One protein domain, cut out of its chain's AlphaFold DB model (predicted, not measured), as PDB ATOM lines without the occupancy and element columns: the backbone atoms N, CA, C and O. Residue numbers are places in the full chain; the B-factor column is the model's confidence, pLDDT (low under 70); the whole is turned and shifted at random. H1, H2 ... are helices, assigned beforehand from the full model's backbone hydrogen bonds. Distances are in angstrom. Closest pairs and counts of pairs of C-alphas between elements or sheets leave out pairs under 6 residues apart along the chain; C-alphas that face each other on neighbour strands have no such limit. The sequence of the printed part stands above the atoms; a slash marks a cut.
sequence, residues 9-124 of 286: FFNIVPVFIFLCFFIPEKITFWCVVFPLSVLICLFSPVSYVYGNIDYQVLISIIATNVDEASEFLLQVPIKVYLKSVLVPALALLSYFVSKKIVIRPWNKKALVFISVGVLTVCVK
ATOM      1  N   PHE A   9      27.274  39.659 -26.584       43.56
ATOM      2  CA  PHE A   9      25.899  39.199 -26.317       43.56
ATOM      3  C   PHE A   9      25.063  40.267 -25.586       43.56
ATOM      4  O   PHE A   9      23.880  40.446 -25.880       43.56
ATOM      5  N   PHE A  10      25.707  41.041 -24.705       46.25
ATOM      6  CA  PHE A  10      25.095  42.164 -23.985       46.25
ATOM      7  C   PHE A  10      24.601  43.294 -24.902       46.25
ATOM      8  O   PHE A  10      23.670  44.002 -24.530       46.25
ATOM      9  N   ASN A  11      25.147  43.424 -26.116       59.25
ATOM     10  CA  ASN A  11      24.747  44.470 -27.062       59.25
ATOM     11  C   ASN A  11      23.562  44.058 -27.954       59.25
ATOM     12  O   ASN A  11      22.893  44.921 -28.512       59.25
ATOM     13  N   ILE A  12      23.262  42.760 -28.077       63.78
ATOM     14  CA  ILE A  12      22.209  42.250 -28.978       63.78
ATOM     15  C   ILE A  12      20.825  42.333 -28.325       63.78
ATOM     16  O   ILE A  12      19.852  42.725 -28.970       63.78
ATOM     17  N   VAL A  13      20.730  41.996 -27.038       65.19
ATOM     18  CA  VAL A  13      19.464  41.993 -26.282       65.19
ATOM     19  C   VAL A  13      18.783  43.377 -26.255       65.19
ATOM     20  O   VAL A  13      17.591  43.445 -26.552       65.19
ATOM     21  N   PRO A  14      19.490  44.495 -25.998       66.56
ATOM     22  CA  PRO A  14      18.915  45.842 -26.040       66.56
ATOM     23  C   PRO A  14      18.390  46.238 -27.425       66.56
ATOM     24  O   PRO A  14      17.313  46.824 -27.527       66.56
ATOM     25  N   VAL A  15      19.114  45.879 -28.495       67.94
ATOM     26  CA  VAL A  15      18.681  46.115 -29.884       67.94
ATOM     27  C   VAL A  15      17.412  45.335 -30.185       67.94
ATOM     28  O   VAL A  15      16.466  45.886 -30.742       67.94
ATOM     29  N   PHE A  16      17.354  44.071 -29.769       68.38
ATOM     30  CA  PHE A  16      16.172  43.239 -29.955       68.38
ATOM     31  C   PHE A  16      14.960  43.781 -29.184       68.38
ATOM     32  O   PHE A  16      13.872  43.878 -29.749       68.38
ATOM     33  N   ILE A  17      15.147  44.202 -27.929       68.75
ATOM     34  CA  ILE A  17      14.096  44.822 -27.109       68.75
ATOM     35  C   ILE A  17      13.582  46.106 -27.768       68.75
ATOM     36  O   ILE A  17      12.370  46.293 -27.856       68.75
ATOM     37  N   PHE A  18      14.470  46.960 -28.280       71.31
ATOM     38  CA  PHE A  18      14.075  48.159 -29.016       71.31
ATOM     39  C   PHE A  18      13.282  47.833 -30.279       71.31
ATOM     40  O   PHE A  18      12.203  48.380 -30.491       71.31
ATOM     41  N   LEU A  19      13.775  46.901 -31.098       68.88
ATOM     42  CA  LEU A  19      13.088  46.492 -32.319       68.88
ATOM     43  C   LEU A  19      11.717  45.881 -32.015       68.88
ATOM     44  O   LEU A  19      10.789  46.130 -32.774       68.88
ATOM     45  N   CYS A  20      11.537  45.187 -30.882       70.31
ATOM     46  CA  CYS A  20      10.234  44.667 -30.450       70.31
ATOM     47  C   CYS A  20       9.169  45.754 -30.267       70.31
ATOM     48  O   CYS A  20       7.990  45.488 -30.513       70.31
ATOM     49  N   PHE A  21       9.561  46.982 -29.902       71.81
ATOM     50  CA  PHE A  21       8.624  48.105 -29.875       71.81
ATOM     51  C   PHE A  21       8.102  48.440 -31.260       71.81
ATOM     52  O   PHE A  21       6.964  48.885 -31.340       71.81
ATOM     53  N   PHE A  22       8.905  48.192 -32.302       72.12
ATOM     54  CA  PHE A  22       8.626  48.531 -33.691       72.12
ATOM     55  C   PHE A  22       7.941  47.423 -34.514       72.12
ATOM     56  O   PHE A  22       7.618  47.624 -35.686       72.12
ATOM     57  N   ILE A  23       7.684  46.258 -33.910       75.12
ATOM     58  CA  ILE A  23       7.178  45.064 -34.606       75.12
ATOM     59  C   ILE A  23       5.661  45.093 -34.911       75.12
ATOM     60  O   ILE A  23       5.304  44.935 -36.071       75.12
ATOM     61  N   PRO A  24       4.722  45.324 -33.973       79.56
ATOM     62  CA  PRO A  24       3.279  45.222 -34.286       79.56
ATOM     63  C   PRO A  24       2.643  46.231 -35.306       79.56
ATOM     64  O   PRO A  24       1.442  46.142 -35.574       79.56
ATOM     65  N   GLU A  25       3.372  47.186 -35.892       82.56
ATOM     66  CA  GLU A  25       2.919  48.270 -36.781       82.56
ATOM     67  C   GLU A  25       3.439  47.936 -38.176       82.56
ATOM     68  O   GLU A  25       4.596  47.562 -38.357       82.56
ATOM     69  N   LYS A  26       2.538  47.965 -39.159       84.12
ATOM     70  CA  LYS A  26       2.789  47.360 -40.466       84.12
ATOM     71  C   LYS A  26       3.887  48.115 -41.213       84.12
ATOM     72  O   LYS A  26       4.767  47.477 -41.778       84.12
ATOM     73  N   ILE A  27       3.829  49.443 -41.228       83.25
ATOM     74  CA  ILE A  27       4.753  50.277 -41.995       83.25
ATOM     75  C   ILE A  27       6.162  50.130 -41.425       83.25
ATOM     76  O   ILE A  27       7.095  49.800 -42.145       83.25
ATOM     77  N   THR A  28       6.315  50.275 -40.117       81.81
ATOM     78  CA  THR A  28       7.610  50.249 -39.446       81.81
ATOM     79  C   THR A  28       8.232  48.861 -39.477       81.81
ATOM     80  O   THR A  28       9.438  48.735 -39.688       81.81
ATOM     81  N   PHE A  29       7.431  47.799 -39.358       86.50
ATOM     82  CA  PHE A  29       7.952  46.448 -39.518       86.50
ATOM     83  C   PHE A  29       8.530  46.227 -40.921       86.50
ATOM     84  O   PHE A  29       9.686  45.828 -41.046       86.50
ATOM     85  N   TRP A  30       7.760  46.519 -41.972       88.94
ATOM     86  CA  TRP A  30       8.181  46.248 -43.350       88.94
ATOM     87  C   TRP A  30       9.227  47.233 -43.884       88.94
ATOM     88  O   TRP A  30      10.031  46.842 -44.725       88.94
ATOM     89  N   CYS A  31       9.254  48.477 -43.402       87.00
ATOM     90  CA  CYS A  31      10.214  49.492 -43.850       87.00
ATOM     91  C   CYS A  31      11.492  49.550 -43.004       87.00
ATOM     92  O   CYS A  31      12.510  50.014 -43.506       87.00
ATOM     93  N   VAL A  32      11.463  49.105 -41.742       83.88
ATOM     94  CA  VAL A  32      12.606  49.239 -40.821       83.88
ATOM     95  C   VAL A  32      13.058  47.886 -40.289       83.88
ATOM     96  O   VAL A  32      14.179  47.465 -40.565       83.88
ATOM     97  N   VAL A  33      12.201  47.180 -39.545       83.94
ATOM     98  CA  VAL A  33      12.610  45.968 -38.811       83.94
ATOM     99  C   VAL A  33      13.009  44.842 -39.764       83.94
ATOM    100  O   VAL A  33      14.068  44.237 -39.598       83.94
ATOM    101  N   PHE A  34      12.189  44.571 -40.779       87.38
ATOM    102  CA  PHE A  34      12.428  43.486 -41.720       87.38
ATOM    103  C   PHE A  34      13.656  43.749 -42.612       87.38
ATOM    104  O   PHE A  34      14.549  42.898 -42.606       87.38
ATOM    105  N   PRO A  35      13.815  44.915 -43.277       88.75
ATOM    106  CA  PRO A  35      15.028  45.215 -44.044       88.75
ATOM    107  C   PRO A  35      16.303  45.167 -43.197       88.75
ATOM    108  O   PRO A  35      17.301  44.591 -43.626       88.75
ATOM    109  N   LEU A  36      16.264  45.692 -41.966       82.38
ATOM    110  CA  LEU A  36      17.407  45.644 -41.054       82.38
ATOM    111  C   LEU A  36      17.743  44.202 -40.639       82.38
ATOM    112  O   LEU A  36      18.914  43.837 -40.588       82.38
ATOM    113  N   SER A  37      16.736  43.355 -40.410       83.44
ATOM    114  CA  SER A  37      16.941  41.929 -40.115       83.44
ATOM    115  C   SER A  37      17.566  41.163 -41.287       83.44
ATOM    116  O   SER A  37      18.430  40.314 -41.070       83.44
ATOM    117  N   VAL A  38      17.187  41.499 -42.527       87.12
ATOM    118  CA  VAL A  38      17.778  40.934 -43.748       87.12
ATOM    119  C   VAL A  38      19.220  41.411 -43.909       87.12
ATOM    120  O   VAL A  38      20.102  40.603 -44.179       87.12
ATOM    121  N   LEU A  39      19.491  42.694 -43.665       82.12
ATOM    122  CA  LEU A  39      20.847  43.235 -43.703       82.12
ATOM    123  C   LEU A  39      21.748  42.539 -42.671       82.12
ATOM    124  O   LEU A  39      22.826  42.062 -43.014       82.12
ATOM    125  N   ILE A  40      21.277  42.371 -41.432       80.50
ATOM    126  CA  ILE A  40      21.994  41.604 -40.400       80.50
ATOM    127  C   ILE A  40      22.220  40.155 -40.850       80.50
ATOM    128  O   ILE A  40      23.311  39.630 -40.643       80.50
ATOM    129  N   CYS A  41      21.238  39.513 -41.490       83.88
ATOM    130  CA  CYS A  41      21.376  38.156 -42.022       83.88
ATOM    131  C   CYS A  41      22.506  38.039 -43.059       83.88
ATOM    132  O   CYS A  41      23.203  37.028 -43.075       83.88
ATOM    133  N   LEU A  42      22.704  39.059 -43.900       82.44
ATOM    134  CA  LEU A  42      23.758  39.075 -44.919       82.44
ATOM    135  C   LEU A  42      25.152  39.298 -44.312       82.44
ATOM    136  O   LEU A  42      26.104  38.625 -44.696       82.44
ATOM    137  N   PHE A  43      25.277  40.204 -43.338       77.25
ATOM    138  CA  PHE A  43      26.575  40.570 -42.749       77.25
ATOM    139  C   PHE A  43      27.025  39.659 -41.591       77.25
ATOM    140  O   PHE A  43      28.224  39.502 -41.343       77.25
ATOM    141  N   SER A  44      26.086  39.039 -40.873       78.19
ATOM    142  CA  SER A  44      26.353  38.202 -39.695       78.19
ATOM    143  C   SER A  44      27.312  37.028 -39.947       78.19
ATOM    144  O   SER A  44      28.186  36.829 -39.098       78.19
ATOM    145  N   PRO A  45      27.198  36.253 -41.045       81.62
ATOM    146  CA  PRO A  45      28.078  35.113 -41.281       81.62
ATOM    147  C   PRO A  45      29.542  35.523 -41.424       81.62
ATOM    148  O   PRO A  45      30.424  34.921 -40.813       81.62
ATOM    149  N   VAL A  46      29.783  36.607 -42.162       75.19
ATOM    150  CA  VAL A  46      31.118  37.168 -42.384       75.19
ATOM    151  C   VAL A  46      31.693  37.693 -41.069       75.19
ATOM    152  O   VAL A  46      32.802  37.326 -40.682       75.19
ATOM    153  N   SER A  47      30.918  38.475 -40.312       72.75
ATOM    154  CA  SER A  47      31.391  39.015 -39.033       72.75
ATOM    155  C   SER A  47      31.640  37.932 -37.970       72.75
ATOM    156  O   SER A  47      32.518  38.086 -37.120       72.75
ATOM    157  N   TYR A  48      30.914  36.809 -38.020       73.56
ATOM    158  CA  TYR A  48      31.119  35.679 -37.109       73.56
ATOM    159  C   TYR A  48      32.492  35.021 -37.284       73.56
ATOM    160  O   TYR A  48      33.158  34.710 -36.294       73.56
ATOM    161  N   VAL A  49      32.893  34.796 -38.537       72.56
ATOM    162  CA  VAL A  49      34.139  34.102 -38.880       72.56
ATOM    163  C   VAL A  49      35.327  35.058 -38.785       72.56
ATOM    164  O   VAL A  49      36.308  34.766 -38.099       72.56
ATOM    165  N   TYR A  50      35.211  36.227 -39.413       69.06
ATOM    166  CA  TYR A  50      36.341  37.125 -39.644       69.06
ATOM    167  C   TYR A  50      36.461  38.244 -38.604       69.06
ATOM    168  O   TYR A  50      37.549  38.760 -38.373       69.06
ATOM    169  N   GLY A  51      35.391  38.544 -37.865       69.12
ATOM    170  CA  GLY A  51      35.400  39.550 -36.806       69.12
ATOM    171  C   GLY A  51      34.868  40.909 -37.261       69.12
ATOM    172  O   GLY A  51      33.852  40.994 -37.952       69.12
ATOM    173  N   ASN A  52      35.480  41.984 -36.763       67.69
ATOM    174  CA  ASN A  52      35.065  43.349 -37.088       67.69
ATOM    175  C   ASN A  52      35.687  43.779 -38.425       67.69
ATOM    176  O   ASN A  52      36.734  43.268 -38.807       67.69
ATOM    177  N   ILE A  53      35.050  44.727 -39.115       65.31
ATOM    178  CA  ILE A  53      35.594  45.314 -40.344       65.31
ATOM    179  C   ILE A  53      36.830  46.141 -39.971       65.31
ATOM    180  O   ILE A  53      36.718  47.069 -39.171       65.31
ATOM    181  N   ASP A  54      37.981  45.800 -40.543       67.44
ATOM    182  CA  ASP A  54      39.229  46.556 -40.429       67.44
ATOM    183  C   ASP A  54      39.679  47.101 -41.802       67.44
ATOM    184  O   ASP A  54      39.011  46.899 -42.823       67.44
ATOM    185  N   TYR A  55      40.809  47.816 -41.826       67.38
ATOM    186  CA  TYR A  55      41.401  48.361 -43.054       67.38
ATOM    187  C   TYR A  55      41.628  47.288 -44.130       67.38
ATOM    188  O   TYR A  55      41.355  47.517 -45.310       67.38
ATOM    189  N   GLN A  56      42.108  46.108 -43.729       65.81
ATOM    190  CA  GLN A  56      42.450  45.035 -44.658       65.81
ATOM    191  C   GLN A  56      41.189  44.432 -45.279       65.81
ATOM    192  O   GLN A  56      41.164  44.207 -46.488       65.81
ATOM    193  N   VAL A  57      40.128  44.246 -44.487       67.62
ATOM    194  CA  VAL A  57      38.801  43.829 -44.965       67.62
ATOM    195  C   VAL A  57      38.261  44.837 -45.977       67.62
ATOM    196  O   VAL A  57      37.817  44.445 -47.052       67.62
ATOM    197  N   LEU A  58      38.308  46.135 -45.659       67.38
ATOM    198  CA  LEU A  58      37.720  47.176 -46.502       67.38
ATOM    199  C   LEU A  58      38.432  47.296 -47.856       67.38
ATOM    200  O   LEU A  58      37.770  47.335 -48.891       67.38
ATOM    201  N   ILE A  59      39.769  47.313 -47.859       65.25
ATOM    202  CA  ILE A  59      40.549  47.349 -49.103       65.25
ATOM    203  C   ILE A  59      40.376  46.060 -49.898       65.25
ATOM    204  O   ILE A  59      40.270  46.129 -51.117       65.25
ATOM    205  N   SER A  60      40.295  44.904 -49.235       66.69
ATOM    206  CA  SER A  60      40.034  43.642 -49.930       66.69
ATOM    207  C   SER A  60      38.670  43.681 -50.615       66.69
ATOM    208  O   SER A  60      38.612  43.442 -51.805       66.69
ATOM    209  N   ILE A  61      37.601  44.128 -49.945       66.12
ATOM    210  CA  ILE A  61      36.272  44.278 -50.571       66.12
ATOM    211  C   ILE A  61      36.309  45.202 -51.800       66.12
ATOM    212  O   ILE A  61      35.640  44.918 -52.789       66.12
ATOM    213  N   ILE A  62      37.070  46.300 -51.745       65.44
ATOM    214  CA  ILE A  62      37.223  47.227 -52.879       65.44
ATOM    215  C   ILE A  62      38.032  46.584 -54.020       65.44
ATOM    216  O   ILE A  62      37.744  46.833 -55.188       65.44
ATOM    217  N   ALA A  63      39.037  45.776 -53.684       60.44
ATOM    218  CA  ALA A  63      39.956  45.143 -54.627       60.44
ATOM    219  C   ALA A  63      39.435  43.825 -55.231       60.44
ATOM    220  O   ALA A  63      39.894  43.418 -56.296       60.44
ATOM    221  N   THR A  64      38.515  43.153 -54.543       65.88
ATOM    222  CA  THR A  64      38.054  41.794 -54.838       65.88
ATOM    223  C   THR A  64      37.174  41.740 -56.088       65.88
ATOM    224  O   THR A  64      36.340  42.613 -56.339       65.88
ATOM    225  N   ASN A  65      37.331  40.668 -56.869       68.38
ATOM    226  CA  ASN A  65      36.460  40.358 -58.005       68.38
ATOM    227  C   ASN A  65      35.263  39.466 -57.598       68.38
ATOM    228  O   ASN A  65      35.193  38.953 -56.483       68.38
ATOM    229  N   VAL A  66      34.285  39.296 -58.494       67.19
ATOM    230  CA  VAL A  66      33.044  38.547 -58.198       67.19
ATOM    231  C   VAL A  66      33.319  37.074 -57.868       67.19
ATOM    232  O   VAL A  66      32.642  36.511 -57.007       67.19
ATOM    233  N   ASP A  67      34.321  36.471 -58.502       65.75
ATOM    234  CA  ASP A  67      34.646  35.056 -58.328       65.75
ATOM    235  C   ASP A  67      35.319  34.815 -56.967       65.75
ATOM    236  O   ASP A  67      34.853  33.981 -56.191       65.75
ATOM    237  N   GLU A  68      36.296  35.647 -56.598       64.19
ATOM    238  CA  GLU A  68      36.909  35.683 -55.263       64.19
ATOM    239  C   GLU A  68      35.876  35.947 -54.162       64.19
ATOM    240  O   GLU A  68      35.891  35.298 -53.115       64.19
ATOM    241  N   ALA A  69      34.934  36.869 -54.393       69.06
ATOM    242  CA  ALA A  69      33.846  37.120 -53.454       69.06
ATOM    243  C   ALA A  69      32.958  35.879 -53.270       69.06
ATOM    244  O   ALA A  69      32.483  35.616 -52.163       69.06
ATOM    245  N   SER A  70      32.732  35.103 -54.335       72.75
ATOM    246  CA  SER A  70      31.926  33.883 -54.276       72.75
ATOM    247  C   SER A  70      32.631  32.762 -53.507       72.75
ATOM    248  O   SER A  70      32.033  32.181 -52.600       72.75
ATOM    249  N   GLU A  71      33.917  32.520 -53.779       71.44
ATOM    250  CA  GLU A  71      34.728  31.543 -53.049       71.44
ATOM    251  C   GLU A  71      34.835  31.915 -51.570       71.44
ATOM    252  O   GLU A  71      34.659  31.066 -50.695       71.44
ATOM    253  N   PHE A  72      35.021  33.203 -51.276       72.94
ATOM    254  CA  PHE A  72      35.041  33.727 -49.915       72.94
ATOM    255  C   PHE A  72      33.753  33.409 -49.141       72.94
ATOM    256  O   PHE A  72      33.806  33.001 -47.976       72.94
ATOM    257  N   LEU A  73      32.586  33.558 -49.773       77.56
ATOM    258  CA  LEU A  73      31.305  33.216 -49.151       77.56
ATOM    259  C   LEU A  73      31.159  31.698 -48.947       77.56
ATOM    260  O   LEU A  73      30.616  31.263 -47.933       77.56
ATOM    261  N   LEU A  74      31.701  30.877 -49.848       83.19
ATOM    262  CA  LEU A  74      31.682  29.416 -49.711       83.19
ATOM    263  C   LEU A  74      32.578  28.899 -48.572       83.19
ATOM    264  O   LEU A  74      32.309  27.827 -48.029       83.19
ATOM    265  N   GLN A  75      33.597  29.658 -48.158       79.94
ATOM    266  CA  GLN A  75      34.450  29.298 -47.018       79.94
ATOM    267  C   GLN A  75      33.730  29.400 -45.662       79.94
ATOM    268  O   GLN A  75      34.155  28.782 -44.681       79.94
ATOM    269  N   VAL A  76      32.639  30.168 -45.571       80.50
ATOM    270  CA  VAL A  76      31.900  30.330 -44.315       80.50
ATOM    271  C   VAL A  76      31.065  29.068 -44.037       80.50
ATOM    272  O   VAL A  76      30.255  28.661 -44.871       80.50
ATOM    273  N   PRO A  77      31.184  28.442 -42.847       86.38
ATOM    274  CA  PRO A  77      30.468  27.203 -42.567       86.38
ATOM    275  C   PRO A  77      28.949  27.369 -42.678       86.38
ATOM    276  O   PRO A  77      28.368  28.275 -42.077       86.38
ATOM    277  N   ILE A  78      28.273  26.420 -43.335       87.06
ATOM    278  CA  ILE A  78      26.822  26.498 -43.589       87.06
ATOM    279  C   ILE A  78      25.973  26.630 -42.315       87.06
ATOM    280  O   ILE A  78      24.931  27.282 -42.306       87.06
ATOM    281  N   LYS A  79      26.459  26.088 -41.190       86.56
ATOM    282  CA  LYS A  79      25.828  26.232 -39.867       86.56
ATOM    283  C   LYS A  79      25.714  27.695 -39.424       86.56
ATOM    284  O   LYS A  79      24.804  28.024 -38.669       86.56
ATOM    285  N   VAL A  80      26.633  28.558 -39.853       82.69
ATOM    286  CA  VAL A  80      26.619  29.990 -39.534       82.69
ATOM    287  C   VAL A  80      25.550  30.694 -40.364       82.69
ATOM    288  O   VAL A  80      24.728  31.398 -39.789       82.69
ATOM    289  N   TYR A  81      25.472  30.413 -41.669       86.25
ATOM    290  CA  TYR A  81      24.395  30.920 -42.526       86.25
ATOM    291  C   TYR A  81      23.007  30.538 -42.007       86.25
ATOM    292  O   TYR A  81      22.135  31.396 -41.889       86.25
ATOM    293  N   LEU A  82      22.818  29.276 -41.607       87.06
ATOM    294  CA  LEU A  82      21.557  28.813 -41.018       87.06
ATOM    295  C   LEU A  82      21.185  29.602 -39.756       87.06
ATOM    296  O   LEU A  82      20.028  29.980 -39.595       87.06
ATOM    297  N   LYS A  83      22.157  29.906 -38.884       80.88
ATOM    298  CA  LYS A  83      21.925  30.753 -37.702       80.88
ATOM    299  C   LYS A  83      21.540  32.182 -38.087       80.88
ATOM    300  O   LYS A  83      20.668  32.755 -37.444       80.88
ATOM    301  N   SER A  84      22.151  32.751 -39.124       82.69
ATOM    302  CA  SER A  84      21.848  34.113 -39.577       82.69
ATOM    303  C   SER A  84      20.448  34.229 -40.189       82.69
ATOM    304  O   SER A  84      19.760  35.212 -39.926       82.69
ATOM    305  N   VAL A  85      19.965  33.196 -40.894       88.19
ATOM    306  CA  VAL A  85      18.593  33.133 -41.444       88.19
ATOM    307  C   VAL A  85      17.519  33.092 -40.347       88.19
ATOM    308  O   VAL A  85      16.397  33.558 -40.560       88.19
ATOM    309  N   LEU A  86      17.849  32.620 -39.138       81.75
ATOM    310  CA  LEU A  86      16.914  32.666 -38.009       81.75
ATOM    311  C   LEU A  86      16.543  34.102 -37.617       81.75
ATOM    312  O   LEU A  86      15.458  34.310 -37.085       81.75
ATOM    313  N   VAL A  87      17.388  35.098 -37.898       83.88
ATOM    314  CA  VAL A  87      17.130  36.503 -37.541       83.88
ATOM    315  C   VAL A  87      15.879  37.057 -38.245       83.88
ATOM    316  O   VAL A  87      14.939  37.442 -37.542       83.88
ATOM    317  N   PRO A  88      15.783  37.065 -39.591       87.00
ATOM    318  CA  PRO A  88      14.566  37.504 -40.276       87.00
ATOM    319  C   PRO A  88      13.369  36.576 -40.012       87.00
ATOM    320  O   PRO A  88      12.238  37.055 -39.916       87.00
ATOM    321  N   ALA A  89      13.590  35.268 -39.825       85.62
ATOM    322  CA  ALA A  89      12.515  34.329 -39.496       85.62
ATOM    323  C   ALA A  89      11.870  34.635 -38.131       85.62
ATOM    324  O   ALA A  89      10.644  34.681 -38.013       85.62
ATOM    325  N   LEU A  90      12.683  34.910 -37.104       82.50
ATOM    326  CA  LEU A  90      12.210  35.314 -35.779       82.50
ATOM    327  C   LEU A  90      11.557  36.699 -35.807       82.50
ATOM    328  O   LEU A  90      10.565  36.904 -35.105       82.50
ATOM    329  N   ALA A  91      12.049  37.631 -36.629       83.69
ATOM    330  CA  ALA A  91      11.407  38.930 -36.825       83.69
ATOM    331  C   ALA A  91       9.990  38.775 -37.411       83.69
ATOM    332  O   ALA A  91       9.039  39.356 -36.885       83.69
ATOM    333  N   LEU A  92       9.822  37.931 -38.437       88.31
ATOM    334  CA  LEU A  92       8.514  37.602 -39.019       88.31
ATOM    335  C   LEU A  92       7.589  36.904 -38.017       88.31
ATOM    336  O   LEU A  92       6.428  37.286 -37.879       88.31
ATOM    337  N   LEU A  93       8.094  35.910 -37.282       85.19
ATOM    338  CA  LEU A  93       7.317  35.218 -36.253       85.19
ATOM    339  C   LEU A  93       6.839  36.201 -35.177       85.19
ATOM    340  O   LEU A  93       5.661  36.203 -34.820       85.19
ATOM    341  N   SER A  94       7.726  37.088 -34.728       82.69
ATOM    342  CA  SER A  94       7.406  38.140 -33.760       82.69
ATOM    343  C   SER A  94       6.327  39.086 -34.295       82.69
ATOM    344  O   SER A  94       5.405  39.433 -33.558       82.69
ATOM    345  N   TYR A  95       6.367  39.441 -35.584       85.88
ATOM    346  CA  TYR A  95       5.317  40.226 -36.240       85.88
ATOM    347  C   TYR A  95       3.956  39.531 -36.192       85.88
ATOM    348  O   TYR A  95       2.981  40.124 -35.727       85.88
ATOM    349  N   PHE A  96       3.871  38.258 -36.582       85.94
ATOM    350  CA  PHE A  96       2.603  37.525 -36.556       85.94
ATOM    351  C   PHE A  96       2.059  37.324 -35.137       85.94
ATOM    352  O   PHE A  96       0.859  37.497 -34.911       85.94
ATOM    353  N   VAL A  97       2.925  37.016 -34.168       83.44
ATOM    354  CA  VAL A  97       2.543  36.904 -32.752       83.44
ATOM    355  C   VAL A  97       2.022  38.245 -32.232       83.44
ATOM    356  O   VAL A  97       0.966  38.294 -31.604       83.44
ATOM    357  N   SER A  98       2.685  39.349 -32.576       80.94
ATOM    358  CA  SER A  98       2.280  40.695 -32.156       80.94
ATOM    359  C   SER A  98       0.940  41.167 -32.740       80.94
ATOM    360  O   SER A  98       0.320  42.078 -32.201       80.94
ATOM    361  N   LYS A  99       0.458  40.553 -33.832       80.69
ATOM    362  CA  LYS A  99      -0.896  40.794 -34.357       80.69
ATOM    363  C   LYS A  99      -1.969  40.017 -33.599       80.69
ATOM    364  O   LYS A  99      -3.107  40.474 -33.553       80.69
ATOM    365  N   LYS A 100      -1.619  38.864 -33.017       80.31
ATOM    366  CA  LYS A 100      -2.532  38.037 -32.210       80.31
ATOM    367  C   LYS A 100      -2.661  38.543 -30.777       80.31
ATOM    368  O   LYS A 100      -3.739  38.468 -30.200       80.31
ATOM    369  N   ILE A 101      -1.575  39.057 -30.206       75.44
ATOM    370  CA  ILE A 101      -1.563  39.607 -28.851       75.44
ATOM    371  C   ILE A 101      -1.772  41.122 -28.955       75.44
ATOM    372  O   ILE A 101      -1.037  41.791 -29.670       75.44
ATOM    373  N   VAL A 102      -2.759  41.691 -28.255       68.50
ATOM    374  CA  VAL A 102      -3.069  43.140 -28.282       68.50
ATOM    375  C   VAL A 102      -2.021  43.948 -27.492       68.50
ATOM    376  O   VAL A 102      -2.334  44.677 -26.557       68.50
ATOM    377  N   ILE A 103      -0.741  43.818 -27.840       66.62
ATOM    378  CA  ILE A 103       0.360  44.585 -27.255       66.62
ATOM    379  C   ILE A 103       0.770  45.646 -28.278       66.62
ATOM    380  O   ILE A 103       1.324  45.344 -29.331       66.62
ATOM    381  N   ARG A 104       0.470  46.916 -27.977       68.00
ATOM    382  CA  ARG A 104       0.832  48.081 -28.805       68.00
ATOM    383  C   ARG A 104       1.732  49.033 -28.014       68.00
ATOM    384  O   ARG A 104       1.255  50.053 -27.514       68.00
ATOM    385  N   PRO A 105       3.019  48.704 -27.844       66.06
ATOM    386  CA  PRO A 105       3.865  49.376 -26.870       66.06
ATOM    387  C   PRO A 105       4.275  50.800 -27.310       66.06
ATOM    388  O   PRO A 105       4.448  51.664 -26.456       66.06
ATOM    389  N   TRP A 106       4.268  51.113 -28.610       64.88
ATOM    390  CA  TRP A 106       4.379  52.483 -29.166       64.88
ATOM    391  C   TRP A 106       3.297  53.463 -28.742       64.88
ATOM    392  O   TRP A 106       3.540  54.669 -28.756       64.88
ATOM    393  N   ASN A 107       2.113  52.989 -28.347       68.75
ATOM    394  CA  ASN A 107       1.067  53.894 -27.872       68.75
ATOM    395  C   ASN A 107       1.500  54.589 -26.569       68.75
ATOM    396  O   ASN A 107       0.974  55.642 -26.217       68.75
ATOM    397  N   LYS A 108       2.493  54.026 -25.867       74.69
ATOM    398  CA  LYS A 108       3.110  54.605 -24.678       74.69
ATOM    399  C   LYS A 108       4.464  55.206 -25.051       74.69
ATOM    400  O   LYS A 108       5.496  54.558 -24.902       74.69
ATOM    401  N   LYS A 109       4.464  56.477 -25.476       71.38
ATOM    402  CA  LYS A 109       5.679  57.240 -25.842       71.38
ATOM    403  C   LYS A 109       6.805  57.106 -24.803       71.38
ATOM    404  O   LYS A 109       7.962  56.979 -25.179       71.38
ATOM    405  N   ALA A 110       6.462  57.045 -23.513       74.94
ATOM    406  CA  ALA A 110       7.414  56.826 -22.423       74.94
ATOM    407  C   ALA A 110       8.216  55.516 -22.553       74.94
ATOM    408  O   ALA A 110       9.424  55.526 -22.347       74.94
ATOM    409  N   LEU A 111       7.583  54.404 -22.946       70.31
ATOM    410  CA  LEU A 111       8.282  53.130 -23.148       70.31
ATOM    411  C   LEU A 111       9.237  53.191 -24.343       70.31
ATOM    412  O   LEU A 111      10.331  52.638 -24.275       70.31
ATOM    413  N   VAL A 112       8.859  53.914 -25.401       70.31
ATOM    414  CA  VAL A 112       9.735  54.147 -26.557       70.31
ATOM    415  C   VAL A 112      10.962  54.957 -26.131       70.31
ATOM    416  O   VAL A 112      12.079  54.528 -26.394       70.31
ATOM    417  N   PHE A 113      10.792  56.057 -25.390       73.00
ATOM    418  CA  PHE A 113      11.924  56.846 -24.887       73.00
ATOM    419  C   PHE A 113      12.838  56.057 -23.939       73.00
ATOM    420  O   PHE A 113      14.057  56.149 -24.060       73.00
ATOM    421  N   ILE A 114      12.272  55.231 -23.050       74.62
ATOM    422  CA  ILE A 114      13.053  54.333 -22.185       74.62
ATOM    423  C   ILE A 114      13.846  53.330 -23.032       74.62
ATOM    424  O   ILE A 114      15.032  53.128 -22.786       74.62
ATOM    425  N   SER A 115      13.229  52.747 -24.063       70.19
ATOM    426  CA  SER A 115      13.904  51.797 -24.953       70.19
ATOM    427  C   SER A 115      15.037  52.436 -25.759       70.19
ATOM    428  O   SER A 115      16.092  51.821 -25.900       70.19
ATOM    429  N   VAL A 116      14.861  53.683 -26.215       72.19
ATOM    430  CA  VAL A 116      15.920  54.473 -26.858       72.19
ATOM    431  C   VAL A 116      17.063  54.698 -25.872       72.19
ATOM    432  O   VAL A 116      18.203  54.429 -26.221       72.19
ATOM    433  N   GLY A 117      16.773  55.123 -24.637       72.31
ATOM    434  CA  GLY A 117      17.794  55.361 -23.610       72.31
ATOM    435  C   GLY A 117      18.595  54.107 -23.245       72.31
ATOM    436  O   GLY A 117      19.821  54.158 -23.163       72.31
ATOM    437  N   VAL A 118      17.922  52.961 -23.088       72.31
ATOM    438  CA  VAL A 118      18.574  51.658 -22.855       72.31
ATOM    439  C   VAL A 118      19.468  51.282 -24.038       72.31
ATOM    440  O   VAL A 118      20.597  50.836 -23.839       72.31
ATOM    441  N   LEU A 119      19.009  51.515 -25.270       70.12
ATOM    442  CA  LEU A 119      19.812  51.310 -26.473       70.12
ATOM    443  C   LEU A 119      21.095  52.143 -26.471       70.12
ATOM    444  O   LEU A 119      22.167  51.598 -26.728       70.12
ATOM    445  N   THR A 120      21.004  53.446 -26.189       67.50
ATOM    446  CA  THR A 120      22.173  54.335 -26.213       67.50
ATOM    447  C   THR A 120      23.212  53.922 -25.177       67.50
ATOM    448  O   THR A 120      24.403  53.944 -25.477       67.50
ATOM    449  N   VAL A 121      22.772  53.504 -23.986       70.62
ATOM    450  CA  VAL A 121      23.660  53.082 -22.891       70.62
ATOM    451  C   VAL A 121      24.302  51.723 -23.170       70.62
ATOM    452  O   VAL A 121      25.504  51.564 -22.964       70.62
ATOM    453  N   CYS A 122      23.525  50.740 -23.635       65.50
ATOM    454  CA  CYS A 122      24.032  49.381 -23.798       65.50
ATOM    455  C   CYS A 122      24.805  49.180 -25.104       65.50
ATOM    456  O   CYS A 122      25.837  48.525 -25.100       65.50
ATOM    457  N   VAL A 123      24.321  49.729 -26.221       65.69
ATOM    458  CA  VAL A 123      24.938  49.507 -27.540       65.69
ATOM    459  C   VAL A 123      26.098  50.461 -27.785       65.69
ATOM    460  O   VAL A 123      26.962  50.152 -28.600       65.69
ATOM    461  N   LYS A 124      26.123  51.606 -27.086       67.88
ATOM    462  CA  LYS A 124      27.086  52.693 -27.302       67.88
ATOM    463  C   LYS A 124      27.288  52.962 -28.797       67.88
ATOM    464  O   LYS A 124      28.386  52.789 -29.321       67.88
TER     465      LYS A 124
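AT A GLANCE: This is residues 9 to 124 of the 286 residues of the protein "Phosphoethanolamine transferase" of Sutterella sp. AM11-39 (UniProt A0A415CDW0). Long antiparallel helices H2 and H5 make the length; H1 and H6 pair likewise along one half; H3 and H4 sit at the far end. The printed part has 116 residues with six named helices. It is all helix and loose, with radius of gyration of the C-alphas 17.1 A, spanning 49 by 29 by 23 A.

HOW THE PARTS SIT: H2, residues 26 to 50, touches H5, 78 to 100, and H1, 9 to 21, touches H6, 109 to 123, opposite ways at shallow tilts of 18 and 19 degrees. Closest C-alphas are 41 and 84, 4.7 A, and 11 and 123, 5.1 A. H3, 55 to 63, and H4, 66 to 74, touch no helix. Every O i to N i+4 pair is within hydrogen-bond range except in H1, 5 of 9, H2, 17 of 21, and H5, 17 of 19.

IN THESE COORDINATES: H2, 35.1 A long, starts at C-alpha 26, (2.789, 47.360, -40.466); H6 ends at C-alpha 123, (24.938, 49.507, -27.540).

THE WHOLE: There is no cut; pLDDT is under 70 in 40 residues.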